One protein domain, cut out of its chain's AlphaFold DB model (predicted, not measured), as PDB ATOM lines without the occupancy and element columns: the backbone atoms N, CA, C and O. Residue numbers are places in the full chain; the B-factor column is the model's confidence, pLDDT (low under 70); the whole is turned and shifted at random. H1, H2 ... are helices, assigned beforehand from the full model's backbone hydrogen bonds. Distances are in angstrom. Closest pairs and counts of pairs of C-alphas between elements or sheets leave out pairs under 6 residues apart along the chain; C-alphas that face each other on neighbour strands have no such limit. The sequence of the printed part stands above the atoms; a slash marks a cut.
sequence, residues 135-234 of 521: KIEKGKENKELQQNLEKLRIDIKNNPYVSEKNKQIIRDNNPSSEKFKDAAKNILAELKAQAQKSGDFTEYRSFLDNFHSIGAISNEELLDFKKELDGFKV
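This is residues 135 to 234 of the 521 residues of an uncharacterized protein of Candidatus Gracilibacteria bacterium (UniProt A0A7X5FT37). Five helices fold back and forth in successive hairpins, H4 lying between H3 and H5, while residues 135 to 143 of the long H1 stick out as an arm. The 100 printed residues have five named helices, H1 to H5, and no named strand; the class is all helix. The whole is compact, with a radius of gyration of the C-alphas of 13.9 A, yet elongated, spanning 45 by 28 by 21 A.

H1, residues 135 to 157, begins at C-alpha 135 (-16.069, -20.983, -43.800) and measures 32.7 A. H2 is residues 164 to 172; H3, 178 to 198, measures 30.1 A. H4 is 202 to 213; H5, 219 to 234, ends at C-alpha 234 (20.305, -28.780, -18.447).

Closest C-alphas in the hairpins are Lys 157 and Lys 167 (H1, H2), 5.9 A; Asn 166 and Ala 183 (H2, H3), 5.3 A; Leu 191 and Tyr 204 (H3, H4), 5.5 A; His 212 and Leu 222 (H4, H5), 6.9 A. H2 and H3 stand at a steep tilt of 40 degrees. Every O i to N i+4 pair is within hydrogen-bond range in H2 to H5, 18 of 19 in H1.

The printed part has no cut and no long link. Mean pLDDT of the printed part is 74.3; residues 135 to 146 and 227 to 234 are among those under 70.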
ATOM      1  N   LYS A 135     -15.013 -21.778 -44.449       43.69
ATOM      2  CA  LYS A 135     -16.069 -20.983 -43.800       43.69
ATOM      3  C   LYS A 135     -16.867 -21.844 -42.818       43.69
ATOM      4  O   LYS A 135     -17.235 -21.357 -41.749       43.69
ATOM      5  N   ILE A 136     -17.081 -23.123 -43.134       42.78
ATOM      6  CA  ILE A 136     -17.691 -24.111 -42.233       42.78
ATOM      7  C   ILE A 136     -16.715 -24.522 -41.104       42.78
ATOM      8  O   ILE A 136     -17.148 -24.668 -39.962       42.78
ATOM      9  N   GLU A 137     -15.409 -24.640 -41.373       41.38
ATOM     10  CA  GLU A 137     -14.334 -24.982 -40.428       41.38
ATOM     11  C   GLU A 137     -13.920 -23.785 -39.584       41.38
ATOM     12  O   GLU A 137     -13.809 -23.970 -38.391       41.38
ATOM     13  N   LYS A 138     -13.855 -22.548 -40.088       41.91
ATOM     14  CA  LYS A 138     -13.744 -21.334 -39.248       41.91
ATOM     15  C   LYS A 138     -14.945 -21.190 -38.315       41.91
ATOM     16  O   LYS A 138     -14.815 -20.695 -37.198       41.91
ATOM     17  N   GLY A 139     -16.117 -21.673 -38.734       41.88
ATOM     18  CA  GLY A 139     -17.282 -21.850 -37.864       41.88
ATOM     19  C   GLY A 139     -17.114 -22.945 -36.793       41.88
ATOM     20  O   GLY A 139     -17.750 -22.856 -35.740       41.88
ATOM     21  N   LYS A 140     -16.259 -23.955 -37.022       45.47
ATOM     22  CA  LYS A 140     -15.879 -25.012 -36.060       45.47
ATOM     23  C   LYS A 140     -14.676 -24.618 -35.180       45.47
ATOM     24  O   LYS A 140     -14.771 -24.783 -33.971       45.47
ATOM     25  N   GLU A 141     -13.624 -24.008 -35.728       46.75
ATOM     26  CA  GLU A 141     -12.455 -23.449 -35.030       46.75
ATOM     27  C   GLU A 141     -12.876 -22.367 -34.033       46.75
ATOM     28  O   GLU A 141     -12.379 -22.337 -32.916       46.75
ATOM     29  N   ASN A 142     -13.865 -21.528 -34.361       56.72
ATOM     30  CA  ASN A 142     -14.389 -20.543 -33.408       56.72
ATOM     31  C   ASN A 142     -15.149 -21.208 -32.236       56.72
ATOM     32  O   ASN A 142     -15.174 -20.665 -31.136       56.72
ATOM     33  N   LYS A 143     -15.717 -22.413 -32.421       58.53
ATOM     34  CA  LYS A 143     -16.299 -23.209 -31.321       58.53
ATOM     35  C   LYS A 143     -15.229 -23.916 -30.490       58.53
ATOM     36  O   LYS A 143     -15.354 -23.946 -29.272       58.53
ATOM     37  N   GLU A 144     -14.187 -24.451 -31.117       59.97
ATOM     38  CA  GLU A 144     -13.077 -25.125 -30.433       59.97
ATOM     39  C   GLU A 144     -12.215 -24.133 -29.635       59.97
ATOM     40  O   GLU A 144     -11.881 -24.387 -28.481       59.97
ATOM     41  N   LEU A 145     -11.967 -22.937 -30.175       64.56
ATOM     42  CA  LEU A 145     -11.256 -21.856 -29.488       64.56
ATOM     43  C   LEU A 145     -12.084 -21.288 -28.322       64.56
ATOM     44  O   LEU A 145     -11.536 -21.004 -27.259       64.56
ATOM     45  N   GLN A 146     -13.415 -21.209 -28.464       68.94
ATOM     46  CA  GLN A 146     -14.321 -20.885 -27.354       68.94
ATOM     47  C   GLN A 146     -14.349 -21.981 -26.275       68.94
ATOM     48  O   GLN A 146     -14.341 -21.655 -25.091       68.94
ATOM     49  N   GLN A 147     -14.335 -23.264 -26.654       73.31
ATOM     50  CA  GLN A 147     -14.264 -24.385 -25.706       73.31
ATOM     51  C   GLN A 147     -12.919 -24.431 -24.968       73.31
ATOM     52  O   GLN A 147     -12.900 -24.607 -23.749       73.31
ATOM     53  N   ASN A 148     -11.806 -24.211 -25.671       73.69
ATOM     54  CA  ASN A 148     -10.465 -24.159 -25.088       73.69
ATOM     55  C   ASN A 148     -10.293 -22.945 -24.166       73.69
ATOM     56  O   ASN A 148      -9.725 -23.077 -23.083       73.69
ATOM     57  N   LEU A 149     -10.846 -21.783 -24.535       78.56
ATOM     58  CA  LEU A 149     -10.862 -20.599 -23.676       78.56
ATOM     59  C   LEU A 149     -11.696 -20.817 -22.407       78.56
ATOM     60  O   LEU A 149     -11.275 -20.415 -21.322       78.56
ATOM     61  N   GLU A 150     -12.864 -21.450 -22.518       81.50
ATOM     62  CA  GLU A 150     -13.719 -21.716 -21.359       81.50
ATOM     63  C   GLU A 150     -13.082 -22.749 -20.421       81.50
ATOM     64  O   GLU A 150     -13.050 -22.548 -19.206       81.50
ATOM     65  N   LYS A 151     -12.473 -23.802 -20.980       82.31
ATOM     66  CA  LYS A 151     -11.690 -24.778 -20.214       82.31
ATOM     67  C   LYS A 151     -10.522 -24.107 -19.486       82.31
ATOM     68  O   LYS A 151     -10.388 -24.269 -18.278       82.31
ATOM     69  N   LEU A 152      -9.753 -23.266 -20.181       82.12
ATOM     70  CA  LEU A 152      -8.656 -22.498 -19.591       82.12
ATOM     71  C   LEU A 152      -9.138 -21.583 -18.454       82.12
ATOM     72  O   LEU A 152      -8.500 -21.504 -17.407       82.12
ATOM     73  N   ARG A 153     -10.281 -20.906 -18.621       84.00
ATOM     74  CA  ARG A 153     -10.874 -20.063 -17.569       84.00
ATOM     75  C   ARG A 153     -11.264 -20.869 -16.333       84.00
ATOM     76  O   ARG A 153     -11.081 -20.375 -15.220       84.00
ATOM     77  N   ILE A 154     -11.783 -22.083 -16.504       82.56
ATOM     78  CA  ILE A 154     -12.113 -22.991 -15.398       82.56
ATOM     79  C   ILE A 154     -10.836 -23.472 -14.697       82.56
ATOM     80  O   ILE A 154     -10.751 -23.386 -13.468       82.56
ATOM     81  N   ASP A 155      -9.835 -23.903 -15.465       80.56
ATOM     82  CA  ASP A 155      -8.561 -24.407 -14.945       80.56
ATOM     83  C   ASP A 155      -7.811 -23.316 -14.156       80.56
ATOM     84  O   ASP A 155      -7.338 -23.562 -13.047       80.56
ATOM     85  N   ILE A 156      -7.793 -22.071 -14.652       83.25
ATOM     86  CA  ILE A 156      -7.203 -20.911 -13.955       83.25
ATOM     87  C   ILE A 156      -8.002 -20.536 -12.707       83.25
ATOM     88  O   ILE A 156      -7.417 -20.236 -11.665       83.25
ATOM     89  N   LYS A 157      -9.340 -20.540 -12.786       82.88
ATOM     90  CA  LYS A 157     -10.212 -20.184 -11.654       82.88
ATOM     91  C   LYS A 157      -9.908 -21.054 -10.433       82.88
ATOM     92  O   LYS A 157      -9.825 -20.535  -9.317       82.88
ATOM     93  N   ASN A 158      -9.716 -22.349 -10.662       79.81
ATOM     94  CA  ASN A 158      -9.492 -23.337  -9.613       79.81
ATOM     95  C   ASN A 158      -8.013 -23.482  -9.216       79.81
ATOM     96  O   ASN A 158      -7.719 -24.202  -8.265       79.81
ATOM     97  N   ASN A 159      -7.089 -22.795  -9.897       80.81
ATOM     98  CA  ASN A 159      -5.665 -22.892  -9.599       80.81
ATOM     99  C   ASN A 159      -5.315 -22.134  -8.298       80.81
ATOM    100  O   ASN A 159      -5.551 -20.921  -8.219       80.81
ATOM    101  N   PRO A 160      -4.760 -22.799  -7.267       79.31
ATOM    102  CA  PRO A 160      -4.461 -22.165  -5.982       79.31
ATOM    103  C   PRO A 160      -3.224 -21.253  -6.022       79.31
ATOM    104  O   PRO A 160      -3.048 -20.440  -5.117       79.31
ATOM    105  N   TYR A 161      -2.376 -21.372  -7.048       80.50
ATOM    106  CA  TYR A 161      -1.118 -20.627  -7.165       80.50
ATOM    107  C   TYR A 161      -1.253 -19.327  -7.957       80.50
ATOM    108  O   TYR A 161      -0.346 -18.498  -7.931       80.50
ATOM    109  N   VAL A 162      -2.381 -19.145  -8.643       85.69
ATOM    110  CA  VAL A 162      -2.648 -17.961  -9.456       85.69
ATOM    111  C   VAL A 162      -3.321 -16.879  -8.617       85.69
ATOM    112  O   VAL A 162      -4.280 -17.147  -7.892       85.69
ATOM    113  N   SER A 163      -2.865 -15.633  -8.739       86.25
ATOM    114  CA  SER A 163      -3.463 -14.515  -8.007       86.25
ATOM    115  C   SER A 163      -4.887 -14.193  -8.486       86.25
ATOM    116  O   SER A 163      -5.164 -14.126  -9.685       86.25
ATOM    117  N   GLU A 164      -5.808 -13.915  -7.552       85.25
ATOM    118  CA  GLU A 164      -7.215 -13.600  -7.876       85.25
ATOM    119  C   GLU A 164      -7.364 -12.407  -8.830       85.25
ATOM    120  O   GLU A 164      -8.260 -12.375  -9.673       85.25
ATOM    121  N   LYS A 165      -6.429 -11.452  -8.767       87.50
ATOM    122  CA  LYS A 165      -6.366 -10.327  -9.704       87.50
ATOM    123  C   LYS A 165      -6.201 -10.806 -11.152       87.50
ATOM    124  O   LYS A 165      -6.927 -10.340 -12.027       87.50
ATOM    125  N   ASN A 166      -5.283 -11.737 -11.409       86.56
ATOM    126  CA  ASN A 166      -5.056 -12.267 -12.752       86.56
ATOM    127  C   ASN A 166      -6.204 -13.183 -13.199       86.56
ATOM    128  O   ASN A 166      -6.623 -13.109 -14.355       86.56
ATOM    129  N   LYS A 167      -6.789 -13.969 -12.280       87.50
ATOM    130  CA  LYS A 167      -7.992 -14.773 -12.569       87.50
ATOM    131  C   LYS A 167      -9.154 -13.905 -13.048       87.50
ATOM    132  O   LYS A 167      -9.815 -14.246 -14.029       87.50
ATOM    133  N   GLN A 168      -9.382 -12.770 -12.383       85.38
ATOM    134  CA  GLN A 168     -10.448 -11.842 -12.750       85.38
ATOM    135  C   GLN A 168     -10.197 -11.210 -14.129       85.38
ATOM    136  O   GLN A 168     -11.109 -11.138 -14.948       85.38
ATOM    137  N   ILE A 169      -8.952 -10.833 -14.437       84.75
ATOM    138  CA  ILE A 169      -8.606 -10.245 -15.741       84.75
ATOM    139  C   ILE A 169      -8.818 -11.249 -16.888       84.75
ATOM    140  O   ILE A 169      -9.399 -10.873 -17.906       84.75
ATOM    141  N   ILE A 170      -8.429 -12.518 -16.726       87.00
ATOM    142  CA  ILE A 170      -8.656 -13.570 -17.738       87.00
ATOM    143  C   ILE A 170     -10.148 -13.893 -17.920       87.00
ATOM    144  O   ILE A 170     -10.600 -14.204 -19.028       87.00
ATOM    145  N   ARG A 171     -10.945 -13.805 -16.850       85.25
ATOM    146  CA  ARG A 171     -12.399 -13.990 -16.933       85.25
ATOM    147  C   ARG A 171     -13.063 -12.880 -17.748       85.25
ATOM    148  O   ARG A 171     -13.869 -13.178 -18.626       85.25
ATOM    149  N   ASP A 172     -12.712 -11.629 -17.469       82.69
ATOM    150  CA  ASP A 172     -13.483 -10.473 -17.939       82.69
ATOM    151  C   ASP A 172     -13.043  -9.947 -19.311       82.69
ATOM    152  O   ASP A 172     -13.728  -9.116 -19.905       82.69
ATOM    153  N   ASN A 173     -11.897 -10.403 -19.825       79.94
ATOM    154  CA  ASN A 173     -11.306  -9.854 -21.042       79.94
ATOM    155  C   ASN A 173     -11.209 -10.891 -22.167       79.94
ATOM    156  O   ASN A 173     -11.178 -12.104 -21.945       79.94
ATOM    157  N   ASN A 174     -11.176 -10.385 -23.400       77.88
ATOM    158  CA  ASN A 174     -10.953 -11.181 -24.602       77.88
ATOM    159  C   ASN A 174      -9.449 -11.518 -24.744       77.88
ATOM    160  O   ASN A 174      -8.627 -10.627 -24.496       77.88
ATOM    161  N   PRO A 175      -9.084 -12.742 -25.181       73.56
ATOM    162  CA  PRO A 175      -7.705 -13.139 -25.480       73.56
ATOM    163  C   PRO A 175      -6.892 -12.175 -26.347       73.56
ATOM    164  O   PRO A 175      -5.683 -12.057 -26.172       73.56
ATOM    165  N   SER A 176      -7.544 -11.446 -27.257       72.50
ATOM    166  CA  SER A 176      -6.862 -10.477 -28.119       72.50
ATOM    167  C   SER A 176      -6.482  -9.172 -27.414       72.50
ATOM    168  O   SER A 176      -5.738  -8.374 -27.982       72.50
ATOM    169  N   SER A 177      -7.002  -8.920 -26.210       83.75
ATOM    170  CA  SER A 177      -6.772  -7.667 -25.495       83.75
ATOM    171  C   SER A 177      -5.433  -7.678 -24.759       83.75
ATOM    172  O   SER A 177      -5.048  -8.685 -24.166       83.75
ATOM    173  N   GLU A 178      -4.757  -6.531 -24.727       81.69
ATOM    174  CA  GLU A 178      -3.440  -6.422 -24.088       81.69
ATOM    175  C   GLU A 178      -3.494  -6.762 -22.595       81.69
ATOM    176  O   GLU A 178      -2.656  -7.496 -22.087       81.69
ATOM    177  N   LYS A 179      -4.578  -6.369 -21.913       85.25
ATOM    178  CA  LYS A 179      -4.816  -6.724 -20.505       85.25
ATOM    179  C   LYS A 179      -4.870  -8.237 -20.284       85.25
ATOM    180  O   LYS A 179      -4.397  -8.717 -19.258       85.25
ATOM    181  N   PHE A 180      -5.457  -8.981 -21.221       87.88
ATOM    182  CA  PHE A 180      -5.515 -10.439 -21.145       87.88
ATOM    183  C   PHE A 180      -4.132 -11.052 -21.361       87.88
ATOM    184  O   PHE A 180      -3.739 -11.937 -20.605       87.88
ATOM    185  N   LYS A 181      -3.384 -10.568 -22.358       86.88
ATOM    186  CA  LYS A 181      -2.022 -11.037 -22.648       86.88
ATOM    187  C   LYS A 181      -1.069 -10.766 -21.486       86.88
ATOM    188  O   LYS A 181      -0.324 -11.656 -21.086       86.88
ATOM    189  N   ASP A 182      -1.162  -9.588 -20.875       87.81
ATOM    190  CA  ASP A 182      -0.385  -9.234 -19.687       87.81
ATOM    191  C   ASP A 182      -0.730 -10.133 -18.495       87.81
ATOM    192  O   ASP A 182       0.158 -10.630 -17.802       87.81
ATOM    193  N   ALA A 183      -2.020 -10.401 -18.267       86.69
ATOM    194  CA  ALA A 183      -2.441 -11.336 -17.229       86.69
ATOM    195  C   ALA A 183      -1.957 -12.765 -17.515       86.69
ATOM    196  O   ALA A 183      -1.487 -13.426 -16.596       86.69
ATOM    197  N   ALA A 184      -1.996 -13.227 -18.768       85.50
ATOM    198  CA  ALA A 184      -1.479 -14.538 -19.161       85.50
ATOM    199  C   ALA A 184       0.026 -14.660 -18.873       85.50
ATOM    200  O   ALA A 184       0.463 -15.640 -18.268       85.50
ATOM    201  N   LYS A 185       0.815 -13.630 -19.205       86.94
ATOM    202  CA  LYS A 185       2.251 -13.570 -18.888       86.94
ATOM    203  C   LYS A 185       2.514 -13.604 -17.383       86.94
ATOM    204  O   LYS A 185       3.392 -14.336 -16.931       86.94
ATOM    205  N   ASN A 186       1.727 -12.872 -16.598       87.75
ATOM    206  CA  ASN A 186       1.854 -12.877 -15.140       87.75
ATOM    207  C   ASN A 186       1.482 -14.235 -14.527       87.75
ATOM    208  O   ASN A 186       2.182 -14.708 -13.638       87.75
ATOM    209  N   ILE A 187       0.439 -14.898 -15.036       86.25
ATOM    210  CA  ILE A 187       0.044 -16.251 -14.608       86.25
ATOM    211  C   ILE A 187       1.159 -17.253 -14.900       86.25
ATOM    212  O   ILE A 187       1.505 -18.065 -14.045       86.25
ATOM    213  N   LEU A 188       1.773 -17.182 -16.081       86.62
ATOM    214  CA  LEU A 188       2.915 -18.027 -16.418       86.62
ATOM    215  C   LEU A 188       4.114 -17.753 -15.515       86.62
ATOM    216  O   LEU A 188       4.791 -18.698 -15.127       86.62
ATOM    217  N   ALA A 189       4.371 -16.499 -15.144       85.38
ATOM    218  CA  ALA A 189       5.430 -16.168 -14.194       85.38
ATOM    219  C   ALA A 189       5.147 -16.739 -12.789       85.38
ATOM    220  O   ALA A 189       6.050 -17.307 -12.172       85.38
ATOM    221  N   GLU A 190       3.901 -16.654 -12.309       85.50
ATOM    222  CA  GLU A 190       3.453 -17.233 -11.031       85.50
ATOM    223  C   GLU A 190       3.615 -18.766 -11.027       85.50
ATOM    224  O   GLU A 190       4.239 -19.330 -10.123       85.50
ATOM    225  N   LEU A 191       3.145 -19.441 -12.083       83.19
ATOM    226  CA  LEU A 191       3.264 -20.893 -12.241       83.19
ATOM    227  C   LEU A 191       4.716 -21.345 -12.444       83.19
ATOM    228  O   LEU A 191       5.114 -22.379 -11.912       83.19
ATOM    229  N   LYS A 192       5.537 -20.565 -13.157       82.94
ATOM    230  CA  LYS A 192       6.975 -20.825 -13.325       82.94
ATOM    231  C   LYS A 192       7.706 -20.747 -11.991       82.94
ATOM    232  O   LYS A 192       8.494 -21.637 -11.683       82.94
ATOM    233  N   ALA A 193       7.435 -19.720 -11.187       83.00
ATOM    234  CA  ALA A 193       8.038 -19.573  -9.866       83.00
ATOM    235  C   ALA A 193       7.652 -20.731  -8.933       83.00
ATOM    236  O   ALA A 193       8.469 -21.167  -8.120       83.00
ATOM    237  N   GLN A 194       6.429 -21.258  -9.060       78.94
ATOM    238  CA  GLN A 194       6.003 -22.443  -8.321       78.94
ATOM    239  C   GLN A 194       6.675 -23.722  -8.837       78.94
ATOM    240  O   GLN A 194       7.213 -24.481  -8.033       78.94
ATOM    241  N   ALA A 195       6.722 -23.931 -10.153       77.94
ATOM    242  CA  ALA A 195       7.389 -25.073 -10.778       77.94
ATOM    243  C   ALA A 195       8.892 -25.123 -10.456       77.94
ATOM    244  O   ALA A 195       9.454 -26.189 -10.230       77.94
ATOM    245  N   GLN A 196       9.543 -23.964 -10.346       77.06
ATOM    246  CA  GLN A 196      10.934 -23.861  -9.897       77.06
ATOM    247  C   GLN A 196      11.123 -24.267  -8.429       77.06
ATOM    248  O   GLN A 196      12.189 -24.763  -8.074       77.06
ATOM    249  N   LYS A 197      10.113 -24.073  -7.572       77.88
ATOM    250  CA  LYS A 197      10.154 -24.497  -6.162       77.88
ATOM    251  C   LYS A 197       9.847 -25.983  -5.991       77.88
ATOM    252  O   LYS A 197      10.436 -26.615  -5.120       77.88
ATOM    253  N   SER A 198       8.915 -26.526  -6.774       75.62
ATOM    254  CA  SER A 198       8.492 -27.931  -6.687       75.62
ATOM    255  C   SER A 198       9.329 -28.880  -7.550       75.62
ATOM    256  O   SER A 198       9.324 -30.082  -7.301       75.62
ATOM    257  N   GLY A 199      10.023 -28.362  -8.567       70.12
ATOM    258  CA  GLY A 199      10.713 -29.148  -9.593       70.12
ATOM    259  C   GLY A 199       9.784 -29.742 -10.660       70.12
ATOM    260  O   GLY A 199      10.272 -30.348 -11.615       70.12
ATOM    261  N   ASP A 200       8.464 -29.562 -10.539       74.00
ATOM    262  CA  ASP A 200       7.475 -30.070 -11.492       74.00
ATOM    263  C   ASP A 200       6.976 -28.953 -12.414       74.00
ATOM    264  O   ASP A 200       6.277 -28.029 -12.000       74.00
ATOM    265  N   PHE A 201       7.325 -29.069 -13.695       77.31
ATOM    266  CA  PHE A 201       6.959 -28.118 -14.746       77.31
ATOM    267  C   PHE A 201       5.761 -28.575 -15.588       77.31
ATOM    268  O   PHE A 201       5.449 -27.931 -16.590       77.31
ATOM    269  N   THR A 202       5.093 -29.673 -15.226       77.31
ATOM    270  CA  THR A 202       3.984 -30.245 -16.007       77.31
ATOM    271  C   THR A 202       2.831 -29.257 -16.141       77.31
ATOM    272  O   THR A 202       2.358 -28.991 -17.246       77.31
ATOM    273  N   GLU A 203       2.431 -28.648 -15.028       76.06
ATOM    274  CA  GLU A 203       1.349 -27.666 -14.999       76.06
ATOM    275  C   GLU A 203       1.735 -26.386 -15.754       76.06
ATOM    276  O   GLU A 203       0.993 -25.929 -16.619       76.06
ATOM    277  N   TYR A 204       2.947 -25.868 -15.529       79.88
ATOM    278  CA  TYR A 204       3.465 -24.704 -16.255       79.88
ATOM    279  C   TYR A 204       3.498 -24.922 -17.778       79.88
ATOM    280  O   TYR A 204       3.071 -24.046 -18.529       79.88
ATOM    281  N   ARG A 205       3.940 -26.097 -18.248       80.25
ATOM    282  CA  ARG A 205       3.941 -26.450 -19.680       80.25
ATOM    283  C   ARG A 205       2.531 -26.527 -20.254       80.25
ATOM    284  O   ARG A 205       2.292 -25.982 -21.324       80.25
ATOM    285  N   SER A 206       1.612 -27.151 -19.520       81.12
ATOM    286  CA  SER A 206       0.205 -27.239 -19.917       81.12
ATOM    287  C   SER A 206      -0.409 -25.846 -20.098       81.12
ATOM    288  O   SER A 206      -0.994 -25.556 -21.140       81.12
ATOM    289  N   PHE A 207      -0.206 -24.932 -19.141       83.50
ATOM    290  CA  PHE A 207      -0.700 -23.557 -19.262       83.50
ATOM    291  C   PHE A 207      -0.011 -22.767 -20.380       83.50
ATOM    292  O   PHE A 207      -0.685 -22.008 -21.072       83.50
ATOM    293  N   LEU A 208       1.292 -22.964 -20.595       79.81
ATOM    294  CA  LEU A 208       2.041 -22.332 -21.684       79.81
ATOM    295  C   LEU A 208       1.471 -22.709 -23.061       79.81
ATOM    296  O   LEU A 208       1.181 -21.822 -23.865       79.81
ATOM    297  N   ASP A 209       1.267 -24.003 -23.313       77.50
ATOM    298  CA  ASP A 209       0.691 -24.481 -24.572       77.50
ATOM    299  C   ASP A 209      -0.784 -24.048 -24.708       77.50
ATOM    300  O   ASP A 209      -1.206 -23.624 -25.784       77.50
ATOM    301  N   ASN A 210      -1.562 -24.041 -23.616       81.50
ATOM    302  CA  ASN A 210      -2.954 -23.581 -23.647       81.50
ATOM    303  C   ASN A 210      -3.069 -22.082 -23.969       81.50
ATOM    304  O   ASN A 210      -3.877 -21.704 -24.816       81.50
ATOM    305  N   PHE A 211      -2.261 -21.216 -23.350       81.88
ATOM    306  CA  PHE A 211      -2.266 -19.777 -23.641       81.88
ATOM    307  C   PHE A 211      -1.762 -19.459 -25.055       81.88
ATOM    308  O   PHE A 211      -2.274 -18.540 -25.697       81.88
ATOM    309  N   HIS A 212      -0.800 -20.231 -25.562       79.19
ATOM    310  CA  HIS A 212      -0.369 -20.141 -26.956       79.19
ATOM    311  C   HIS A 212      -1.478 -20.558 -27.928       79.19
ATOM    312  O   HIS A 212      -1.752 -19.831 -28.882       79.19
ATOM    313  N   SER A 213      -2.187 -21.654 -27.641       75.25
ATOM    314  CA  SER A 213      -3.265 -22.169 -28.499       75.25
ATOM    315  C   SER A 213      -4.423 -21.181 -28.701       75.25
ATOM    316  O   SER A 213      -5.089 -21.212 -29.731       75.25
ATOM    317  N   ILE A 214      -4.635 -20.268 -27.746       73.31
ATOM    318  CA  ILE A 214      -5.648 -19.205 -27.830       73.31
ATOM    319  C   ILE A 214      -5.073 -17.848 -28.273       73.31
ATOM    320  O   ILE A 214      -5.771 -16.835 -28.220       73.31
ATOM    321  N   GLY A 215      -3.799 -17.803 -28.681       70.56
ATOM    322  CA  GLY A 215      -3.134 -16.606 -29.205       70.56
ATOM    323  C   GLY A 215      -2.778 -15.543 -28.159       70.56
ATOM    324  O   GLY A 215      -2.498 -14.399 -28.524       70.56
ATOM    325  N   ALA A 216      -2.786 -15.889 -26.868       77.12
ATOM    326  CA  ALA A 216      -2.385 -14.976 -25.794       77.12
ATOM    327  C   ALA A 216      -0.855 -14.835 -25.676       77.12
ATOM    328  O   ALA A 216      -0.374 -13.867 -25.091       77.12
ATOM    329  N   ILE A 217      -0.109 -15.785 -26.249       72.38
ATOM    330  CA  ILE A 217       1.354 -15.804 -26.346       72.38
ATOM    331  C   ILE A 217       1.723 -16.004 -27.812       72.38
ATOM    332  O   ILE A 217       1.129 -16.849 -28.488       72.38
ATOM    333  N   SER A 218       2.694 -15.244 -28.308       71.00
ATOM    334  CA  SER A 218       3.167 -15.379 -29.686       71.00
ATOM    335  C   SER A 218       4.003 -16.652 -29.890       71.00
ATOM    336  O   SER A 218       4.477 -17.285 -28.947       71.00
ATOM    337  N   ASN A 219       4.227 -17.037 -31.151       62.59
ATOM    338  CA  ASN A 219       5.135 -18.143 -31.478       62.59
ATOM    339  C   ASN A 219       6.574 -17.880 -31.004       62.59
ATOM    340  O   ASN A 219       7.259 -18.812 -30.587       62.59
ATOM    341  N   GLU A 220       7.025 -16.627 -31.071       68.62
ATOM    342  CA  GLU A 220       8.362 -16.212 -30.627       68.62
ATOM    343  C   GLU A 220       8.487 -16.337 -29.107       68.62
ATOM    344  O   GLU A 220       9.420 -16.963 -28.613       68.62
ATOM    345  N   GLU A 221       7.483 -15.862 -28.370       69.75
ATOM    346  CA  GLU A 221       7.437 -15.974 -26.913       69.75
ATOM    347  C   GLU A 221       7.359 -17.442 -26.463       69.75
ATOM    348  O   GLU A 221       8.071 -17.843 -25.545       69.75
ATOM    349  N   LEU A 222       6.559 -18.284 -27.135       71.38
ATOM    350  CA  LEU A 222       6.506 -19.725 -26.857       71.38
ATOM    351  C   LEU A 222       7.877 -20.392 -27.049       71.38
ATOM    352  O   LEU A 222       8.269 -21.239 -26.243       71.38
ATOM    353  N   LEU A 223       8.591 -20.038 -28.122       65.12
ATOM    354  CA  LEU A 223       9.928 -20.562 -28.406       65.12
ATOM    355  C   LEU A 223      10.926 -20.155 -27.322       65.12
ATOM    356  O   LEU A 223      11.724 -20.991 -26.897       65.12
ATOM    357  N   ASP A 224      10.863 -18.915 -26.847       71.62
ATOM    358  CA  ASP A 224      11.736 -18.437 -25.779       71.62
ATOM    359  C   ASP A 224      11.420 -19.122 -24.442       71.62
ATOM    360  O   ASP A 224      12.332 -19.629 -23.786       71.62
ATOM    361  N   PHE A 225      10.140 -19.297 -24.094       67.25
ATOM    362  CA  PHE A 225       9.745 -20.067 -22.909       67.25
ATOM    363  C   PHE A 225      10.153 -21.549 -22.991       67.25
ATOM    364  O   PHE A 225      10.560 -22.135 -21.984       67.25
ATOM    365  N   LYS A 226      10.088 -22.174 -24.176       70.38
ATOM    366  CA  LYS A 226      10.536 -23.565 -24.381       70.38
ATOM    367  C   LYS A 226      12.059 -23.701 -24.271       70.38
ATOM    368  O   LYS A 226      12.520 -24.625 -23.605       70.38
ATOM    369  N   LYS A 227      12.833 -22.750 -24.806       69.38
ATOM    370  CA  LYS A 227      14.297 -22.698 -24.617       69.38
ATOM    371  C   LYS A 227      14.683 -22.526 -23.151       69.38
ATOM    372  O   LYS A 227      15.604 -23.189 -22.682       69.38
ATOM    373  N   GLU A 228      13.981 -21.666 -22.416       66.12
ATOM    374  CA  GLU A 228      14.202 -21.516 -20.976       66.12
ATOM    375  C   GLU A 228      13.904 -22.821 -20.223       66.12
ATOM    376  O   GLU A 228      14.691 -23.222 -19.369       66.12
ATOM    377  N   LEU A 229      12.817 -23.527 -20.568       63.56
ATOM    378  CA  LEU A 229      12.477 -24.841 -20.003       63.56
ATOM    379  C   LEU A 229      13.521 -25.924 -20.292       63.56
ATOM    380  O   LEU A 229      13.791 -26.754 -19.420       63.56
ATOM    381  N   ASP A 230      14.107 -25.917 -21.486       56.81
ATOM    382  CA  ASP A 230      15.218 -26.802 -21.831       56.81
ATOM    383  C   ASP A 230      16.489 -26.419 -21.056       56.81
ATOM    384  O   ASP A 230      17.204 -27.299 -20.580       56.81
ATOM    385  N   GLY A 231      16.712 -25.129 -20.788       53.81
ATOM    386  CA  GLY A 231      17.762 -24.651 -19.882       53.81
ATOM    387  C   GLY A 231      17.622 -25.172 -18.443       53.81
ATOM    388  O   GLY A 231      18.625 -25.505 -17.811       53.81
ATOM    389  N   PHE A 232      16.394 -25.334 -17.934       51.59
ATOM    390  CA  PHE A 232      16.160 -25.956 -16.621       51.59
ATOM    391  C   PHE A 232      16.408 -27.473 -16.629       51.59
ATOM    392  O   PHE A 232      16.928 -27.993 -15.642       51.59
ATOM    393  N   LYS A 233      16.146 -28.178 -17.742       44.94
ATOM    394  CA  LYS A 233      16.566 -29.587 -17.919       44.94
ATOM    395  C   LYS A 233      18.090 -29.751 -17.915       44.94
ATOM    396  O   LYS A 233      18.589 -30.761 -17.437       44.94
ATOM    397  N   VAL A 234      18.830 -28.759 -18.410       35.78
ATOM    398  CA  VAL A 234      20.305 -28.780 -18.447       35.78
ATOM    399  C   VAL A 234      20.926 -28.518 -17.064       35.78
ATOM    400  O   VAL A 234      22.080 -28.856 -16.826       35.78
TER     401      VAL A 234